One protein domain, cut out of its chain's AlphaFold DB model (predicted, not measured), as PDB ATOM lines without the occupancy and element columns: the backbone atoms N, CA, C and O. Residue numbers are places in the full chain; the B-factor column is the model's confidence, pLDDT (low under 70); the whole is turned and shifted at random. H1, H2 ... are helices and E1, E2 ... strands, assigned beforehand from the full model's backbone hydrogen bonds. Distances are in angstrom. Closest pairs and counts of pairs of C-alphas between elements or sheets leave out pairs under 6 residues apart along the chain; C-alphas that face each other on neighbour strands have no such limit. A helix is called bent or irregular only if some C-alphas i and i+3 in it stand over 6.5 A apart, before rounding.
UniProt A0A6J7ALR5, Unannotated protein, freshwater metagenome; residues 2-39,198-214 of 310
ATOM      1  N   LEU A   2      15.919  28.621  23.981       92.31
ATOM      2  CA  LEU A   2      15.704  30.024  23.546       92.31
ATOM      3  C   LEU A   2      14.316  30.267  22.926       92.31
ATOM      4  O   LEU A   2      13.694  31.292  23.166       92.31
ATOM      5  N   ALA A   3      13.779  29.273  22.216       95.25
ATOM      6  CA  ALA A   3      12.403  29.274  21.716       95.25
ATOM      7  C   ALA A   3      11.342  28.912  22.786       95.25
ATOM      8  O   ALA A   3      10.243  28.498  22.430       95.25
ATOM      9  N   LYS A   4      11.683  28.984  24.084       92.50
ATOM     10  CA  LYS A   4      10.828  28.618  25.233       92.50
ATOM     11  C   LYS A   4      10.215  27.214  25.142       92.50
ATOM     12  O   LYS A   4       9.071  26.986  25.509       92.50
ATOM     13  N   LYS A   5      10.999  26.274  24.615       96.38
ATOM     14  CA  LYS A   5      10.692  24.840  24.620       96.38
ATOM     15  C   LYS A   5      11.586  24.133  25.623       96.38
ATOM     16  O   LYS A   5      12.794  24.418  25.638       96.38
ATOM     17  N   ASP A   6      10.982  23.216  26.369       97.69
ATOM     18  CA  ASP A   6      11.687  22.244  27.197       97.69
ATOM     19  C   ASP A   6      12.581  21.361  26.323       97.69
ATOM     20  O   ASP A   6      12.311  21.151  25.134       97.69
ATOM     21  N   VAL A   7      13.686  20.901  26.897       97.62
ATOM     22  CA  VAL A   7      14.712  20.125  26.207       97.62
ATOM     23  C   VAL A   7      15.092  18.944  27.086       97.62
ATOM     24  O   VAL A   7      15.726  19.111  28.123       97.62
ATOM     25  N   ALA A   8      14.710  17.752  26.644       97.44
ATOM     26  CA  ALA A   8      15.127  16.496  27.243       97.44
ATOM     27  C   ALA A   8      16.164  15.824  26.333       97.44
ATOM     28  O   ALA A   8      15.965  15.765  25.115       97.44
ATOM     29  N   VAL A   9      17.279  15.365  26.899       96.88
ATOM     30  CA  VAL A   9      18.423  14.849  26.133       96.88
ATOM     31  C   VAL A   9      18.854  13.465  26.599       96.88
ATOM     32  O   VAL A   9      18.769  13.124  27.771       96.88
ATOM     33  N   LEU A  10      19.371  12.682  25.655       96.75
ATOM     34  CA  LEU A  10      20.035  11.397  25.907       96.75
ATOM     35  C   LEU A  10      21.566  11.504  25.810       96.75
ATOM     36  O   LEU A  10      22.274  10.522  25.988       96.75
ATOM     37  N   ASN A  11      22.078  12.691  25.474       96.19
ATOM     38  CA  ASN A  11      23.495  12.936  25.250       96.19
ATOM     39  C   ASN A  11      24.148  13.392  26.561       96.19
ATOM     40  O   ASN A  11      24.151  14.583  26.880       96.19
ATOM     41  N   VAL A  12      24.661  12.428  27.322       97.25
ATOM     42  CA  VAL A  12      25.324  12.674  28.611       97.25
ATOM     43  C   VAL A  12      26.698  13.312  28.405       97.25
ATOM     44  O   VAL A  12      27.125  14.127  29.216       97.25
ATOM     45  N   GLU A  13      27.366  13.020  27.286       97.69
ATOM     46  CA  GLU A  13      28.635  13.639  26.892       97.69
ATOM     47  C   GLU A  13      28.500  15.167  26.781       97.69
ATOM     48  O   GLU A  13      29.373  15.917  27.218       97.69
ATOM     49  N   MET A  14      27.377  15.638  26.234       97.44
ATOM     50  CA  MET A  14      27.042  17.056  26.167       97.44
ATOM     51  C   MET A  14      26.752  17.629  27.558       97.44
ATOM     52  O   MET A  14      27.230  18.724  27.854       97.44
ATOM     53  N   ASP A  15      26.009  16.914  28.412       98.25
ATOM     54  CA  ASP A  15      25.678  17.388  29.763       98.25
ATOM     55  C   ASP A  15      26.928  17.598  30.624       98.25
ATOM     56  O   ASP A  15      27.102  18.663  31.209       98.25
ATOM     57  N   VAL A  16      27.867  16.649  30.622       98.31
ATOM     58  CA  VAL A  16      29.115  16.809  31.390       98.31
ATOM     59  C   VAL A  16      30.033  17.896  30.830       98.31
ATOM     60  O   VAL A  16      30.939  18.341  31.524       98.31
ATOM     61  N   THR A  17      29.800  18.349  29.594       98.50
ATOM     62  CA  THR A  17      30.615  19.388  28.950       98.50
ATOM     63  C   THR A  17      30.014  20.781  29.130       98.50
ATOM     64  O   THR A  17      30.725  21.705  29.531       98.50
ATOM     65  N   ILE A  18      28.722  20.942  28.818       98.56
ATOM     66  CA  ILE A  18      28.014  22.235  28.782       98.56
ATOM     67  C   ILE A  18      26.689  22.249  29.572       98.56
ATOM     68  O   ILE A  18      25.888  23.178  29.430       98.56
ATOM     69  N   GLY A  19      26.416  21.219  30.373       98.19
ATOM     70  CA  GLY A  19      25.201  21.091  31.183       98.19
ATOM     71  C   GLY A  19      24.913  22.309  32.067       98.19
ATOM     72  O   GLY A  19      23.781  22.794  32.012       98.19
ATOM     73  N   PRO A  20      25.899  22.881  32.790       98.38
ATOM     74  CA  PRO A  20      25.694  24.101  33.577       98.38
ATOM     75  C   PRO A  20      25.152  25.281  32.766       98.38
ATOM     76  O   PRO A  20      24.200  25.943  33.187       98.38
ATOM     77  N   LEU A  21      25.678  25.519  31.561       98.38
ATOM     78  CA  LEU A  21      25.173  26.565  30.669       98.38
ATOM     79  C   LEU A  21      23.748  26.269  30.197       98.38
ATOM     80  O   LEU A  21      22.919  27.183  30.110       98.38
ATOM     81  N   LEU A  22      23.454  25.010  29.869       98.00
ATOM     82  CA  LEU A  22      22.123  24.606  29.422       98.00
ATOM     83  C   LEU A  22      21.097  24.761  30.549       98.00
ATOM     84  O   LEU A  22      20.050  25.371  30.333       98.00
ATOM     85  N   HIS A  23      21.431  24.311  31.757       97.44
ATOM     86  CA  HIS A  23      20.615  24.489  32.951       97.44
ATOM     87  C   HIS A  23      20.371  25.972  33.255       97.44
ATOM     88  O   HIS A  23      19.219  26.394  33.383       97.44
ATOM     89  N   HIS A  24      21.431  26.786  33.271       97.44
ATOM     90  CA  HIS A  24      21.322  28.230  33.469       97.44
ATOM     91  C   HIS A  24      20.404  28.872  32.417       97.44
ATOM     92  O   HIS A  24      19.507  29.647  32.743       97.44
ATOM     93  N   THR A  25      20.566  28.508  31.142       97.62
ATOM     94  CA  THR A  25      19.717  29.015  30.052       97.62
ATOM     95  C   THR A  25      18.253  28.609  30.235       97.62
ATOM     96  O   THR A  25      17.364  29.417  29.971       97.62
ATOM     97  N   ALA A  26      17.986  27.382  30.690       97.38
ATOM     98  CA  ALA A  26      16.636  26.897  30.963       97.38
ATOM     99  C   ALA A  26      15.947  27.741  32.047       97.38
ATOM    100  O   ALA A  26      14.828  28.217  31.839       97.38
ATOM    101  N   GLN A  27      16.660  28.025  33.144       95.75
ATOM    102  CA  GLN A  27      16.170  28.885  34.225       95.75
ATOM    103  C   GLN A  27      15.824  30.294  33.729       95.75
ATOM    104  O   GLN A  27      14.770  30.824  34.072       95.75
ATOM    105  N   GLN A  28      16.662  30.883  32.866       96.81
ATOM    106  CA  GLN A  28      16.418  32.222  32.315       96.81
ATOM    107  C   GLN A  28      15.194  32.289  31.389       96.81
ATOM    108  O   GLN A  28      14.581  33.349  31.251       96.81
ATOM    109  N   THR A  29      14.821  31.187  30.730       96.81
ATOM    110  CA  THR A  29      13.691  31.173  29.785       96.81
ATOM    111  C   THR A  29      12.409  30.561  30.347       96.81
ATOM    112  O   THR A  29      11.383  30.600  29.661       96.81
ATOM    113  N   GLY A  30      12.449  30.009  31.566       95.81
ATOM    114  CA  GLY A  30      11.351  29.241  32.167       95.81
ATOM    115  C   GLY A  30      11.146  27.852  31.544       95.81
ATOM    116  O   GLY A  30      10.129  27.200  31.797       95.81
ATOM    117  N   ALA A  31      12.084  27.402  30.705       97.56
ATOM    118  CA  ALA A  31      12.089  26.055  30.149       97.56
ATOM    119  C   ALA A  31      12.676  25.053  31.155       97.56
ATOM    120  O   ALA A  31      13.414  25.425  32.064       97.56
ATOM    121  N   VAL A  32      12.402  23.768  30.949       98.12
ATOM    122  CA  VAL A  32      13.061  22.663  31.653       98.12
ATOM    123  C   VAL A  32      14.150  22.087  30.751       98.12
ATOM    124  O   VAL A  32      13.906  21.786  29.581       98.12
ATOM    125  N   TYR A  33      15.356  21.934  31.294       98.38
ATOM    126  CA  TYR A  33      16.435  21.140  30.705       98.38
ATOM    127  C   TYR A  33      16.651  19.898  31.565       98.38
ATOM    128  O   TYR A  33      16.772  20.025  32.782       98.38
ATOM    129  N   THR A  34      16.690  18.719  30.945       98.31
ATOM    130  CA  THR A  34      16.916  17.463  31.666       98.31
ATOM    131  C   THR A  34      17.647  16.435  30.816       98.31
ATOM    132  O   THR A  34      17.354  16.268  29.632       98.31
ATOM    133  N   VAL A  35      18.538  15.672  31.441       98.38
ATOM    134  CA  VAL A  35      18.958  14.363  30.932       98.38
ATOM    135  C   VAL A  35      17.849  13.352  31.234       98.38
ATOM    136  O   VAL A  35      17.207  13.425  32.286       98.38
ATOM    137  N   CYS A  36      17.563  12.468  30.284       98.31
ATOM    138  CA  CYS A  36      16.469  11.505  30.379       98.31
ATOM    139  C   CYS A  36      16.813  10.285  31.244       98.31
ATOM    140  O   CYS A  36      17.946   9.811  31.232       98.31
ATOM    141  N   HIS A  37      15.793   9.726  31.900       97.88
ATOM    142  CA  HIS A  37      15.824   8.399  32.513       97.88
ATOM    143  C   HIS A  37      16.274   7.305  31.534       97.88
ATOM    144  O   HIS A  37      16.109   7.420  30.314       97.88
ATOM    145  N   GLY A  38      16.781   6.219  32.116       94.31
ATOM    146  CA  GLY A  38      17.159   4.976  31.456       94.31
ATOM    147  C   GLY A  38      18.656   4.785  31.242       94.31
ATOM    148  O   GLY A  38      19.076   3.667  30.948       94.31
ATOM    149  N   ASP A  39      19.461   5.829  31.420       95.31
ATOM    150  CA  ASP A  39      20.923   5.733  31.506       95.31
ATOM    151  C   ASP A  39      21.352   5.737  32.981       95.31
ATOM    152  O   ASP A  39      20.682   6.322  33.841       95.31
ATOM    153  N   VAL A 198      13.695   3.373  26.657       97.81
ATOM    154  CA  VAL A 198      12.340   2.999  27.096       97.81
ATOM    155  C   VAL A 198      11.887   3.833  28.299       97.81
ATOM    156  O   VAL A 198      10.697   4.112  28.414       97.81
ATOM    157  N   GLU A 199      12.805   4.282  29.165       97.62
ATOM    158  CA  GLU A 199      12.458   5.110  30.334       97.62
ATOM    159  C   GLU A 199      12.420   6.613  30.022       97.62
ATOM    160  O   GLU A 199      11.847   7.387  30.787       97.62
ATOM    161  N   ALA A 200      12.949   7.048  28.873       97.75
ATOM    162  CA  ALA A 200      13.004   8.463  28.497       97.75
ATOM    163  C   ALA A 200      11.646   9.208  28.550       97.75
ATOM    164  O   ALA A 200      11.633  10.372  28.967       97.75
ATOM    165  N   PRO A 201      10.491   8.591  28.203       98.06
ATOM    166  CA  PRO A 201       9.184   9.227  28.361       98.06
ATOM    167  C   PRO A 201       8.853   9.659  29.796       98.06
ATOM    168  O   PRO A 201       8.092  10.612  29.966       98.06
ATOM    169  N   LEU A 202       9.438   9.028  30.822       97.94
ATOM    170  CA  LEU A 202       9.251   9.433  32.218       97.94
ATOM    171  C   LEU A 202       9.805  10.842  32.460       97.94
ATOM    172  O   LEU A 202       9.133  11.670  33.072       97.94
ATOM    173  N   SER A 203      10.984  11.160  31.918       98.25
ATOM    174  CA  SER A 203      11.562  12.508  32.026       98.25
ATOM    175  C   SER A 203      10.763  13.552  31.258       98.25
ATOM    176  O   SER A 203      10.650  14.688  31.710       98.25
ATOM    177  N   LEU A 204      10.175  13.178  30.118       97.62
ATOM    178  CA  LEU A 204       9.283  14.071  29.374       97.62
ATOM    179  C   LEU A 204       8.024  14.392  30.181       97.62
ATOM    180  O   LEU A 204       7.641  15.558  30.269       97.62
ATOM    181  N   ALA A 205       7.405  13.374  30.787       97.88
ATOM    182  CA  ALA A 205       6.233  13.557  31.633       97.88
ATOM    183  C   ALA A 205       6.544  14.492  32.810       97.88
ATOM    184  O   ALA A 205       5.831  15.473  32.990       97.88
ATOM    185  N   ARG A 206       7.653  14.268  33.528       97.62
ATOM    186  CA  ARG A 206       8.082  15.135  34.643       97.62
ATOM    187  C   ARG A 206       8.370  16.570  34.206       97.62
ATOM    188  O   ARG A 206       7.916  17.517  34.842       97.62
ATOM    189  N   ALA A 207       9.056  16.755  33.078       97.31
ATOM    190  CA  ALA A 207       9.362  18.088  32.567       97.31
ATOM    191  C   ALA A 207       8.094  18.873  32.184       97.31
ATOM    192  O   ALA A 207       7.999  20.076  32.437       97.31
ATOM    193  N   VAL A 208       7.108  18.208  31.577       97.19
ATOM    194  CA  VAL A 208       5.884  18.863  31.093       97.19
ATOM    195  C   VAL A 208       4.852  19.047  32.205       97.19
ATOM    196  O   VAL A 208       4.279  20.130  32.309       97.19
ATOM    197  N   LEU A 209       4.612  18.012  33.012       97.81
ATOM    198  CA  LEU A 209       3.553  17.986  34.024       97.81
ATOM    199  C   LEU A 209       4.010  18.617  35.340       97.81
ATOM    200  O   LEU A 209       3.316  19.480  35.871       97.81
ATOM    201  N   ASP A 210       5.198  18.239  35.813       97.69
ATOM    202  CA  ASP A 210       5.691  18.618  37.144       97.69
ATOM    203  C   ASP A 210       6.649  19.819  37.089       97.69
ATOM    204  O   ASP A 210       6.966  20.420  38.111       97.69
ATOM    205  N   ARG A 211       7.094  20.203  35.881       96.81
ATOM    206  CA  ARG A 211       8.150  21.210  35.648       96.81
ATOM    207  C   ARG A 211       9.476  20.836  36.312       96.81
ATOM    208  O   ARG A 211      10.272  21.709  36.657       96.81
ATOM    209  N   GLU A 212       9.734  19.537  36.425       96.88
ATOM    210  CA  GLU A 212      10.924  18.984  37.066       96.88
ATOM    211  C   GLU A 212      11.871  18.338  36.056       96.88
ATOM    212  O   GLU A 212      11.459  17.646  35.123       96.88
ATOM    213  N   ALA A 213      13.168  18.529  36.280       97.75
ATOM    214  CA  ALA A 213      14.212  17.797  35.583       97.75
ATOM    215  C   ALA A 213      14.551  16.504  36.340       97.75
ATOM    216  O   ALA A 213      14.732  16.523  37.556       97.75
ATOM    217  N   SER A 214      14.705  15.395  35.616       98.12
ATOM    218  CA  SER A 214      15.203  14.130  36.170       98.12
ATOM    219  C   SER A 214      16.678  14.228  36.569       98.12
ATOM    220  O   SER A 214      17.066  13.759  37.640       98.12
TER     221      SER A 214
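AT A GLANCE: This is residues 2 to 39 and 198 to 214 of the 310 residues of the protein "Unannotated protein" of freshwater metagenome (UniProt A0A6J7ALR5). Two short parallel strands, E1 and E2, lie side by side as a narrow ribbon in the middle, with the long, kinked helix H1 packed on one side of it and the shorter helix H2 on the other. The two helices have the ribbon between them, and residues 211 to 214 fold back from the end of H2 toward E2. The printed part has 55 residues, with two named helices and two named strands in the order E1, H1, E2, H2; the sheet's order is E1, E2, parallel, and the class is mostly helix. It is compact, with a radius of gyration of the C-alphas of 10.5 A, and spans 29 by 26 by 15 A.

HOW THE PARTS SIT: After residues 2 to 6 comes E1, residues 7 to 9, whose neighbour strand is E2, residues 33 to 35. They are parallel, with 15 degrees between their directions; the C-alphas of Ala 8 and Thr 34 face each other at 4.9 A. N 9 and O 34 are within hydrogen-bond range at 2.9 A, and so are N 34 and O 7 at 3.0 A. H1, residues 12 to 29, stands between E1 and E2 along the chain. E1, H1 and E2 form a strand-helix-strand unit, two parallel neighbour strands with a helix between them in the chain, and its crossover is right-handed. The closest C-alphas of H1 and E2 are those of Ala 26 and Tyr 33, 5.8 A apart. H2, residues 200 to 210, comes closest to E1 at the C-alphas of Ala 8 and Leu 204, 6.7 A apart. Its closest C-alphas to E2 are those of Thr 34 and Ser 203, at 7.3 A. H1 and H2 are apart. In H2 every O i to N i+4 pair is within hydrogen-bond range; in H1 12 of 14 are.

IN THESE COORDINATES: E1 begins at C-alpha 7, (14.712, 20.125, 26.207), and has 3 residues over 6.5 A. H1 has 18 residues and measures 21.9 A from C-alpha 12, (25.324, 12.674, 28.611), to C-alpha 29. It has a kink of 80 degrees near residue 19 and is irregular: C-alphas 17 and 20 are 8.2 A apart. E2 has 3 residues over 7.2 A. H2 has 11 residues over 15.2 A and ends at C-alpha 210, (5.691, 18.618, 37.144).

THE WHOLE: The two C-alphas farthest apart are those of Gln 28 and Val 198, at 30.0 A. Residues 40 to 197 are cut out, and C-alphas 39 and 198 are 10.0 A apart across the cut, which lies in the link from E2 to H2. The links E1 to H1 and H1 to E2 are tight. The mean pLDDT of the printed part is 97.3, and no printed residue of this model is under 70.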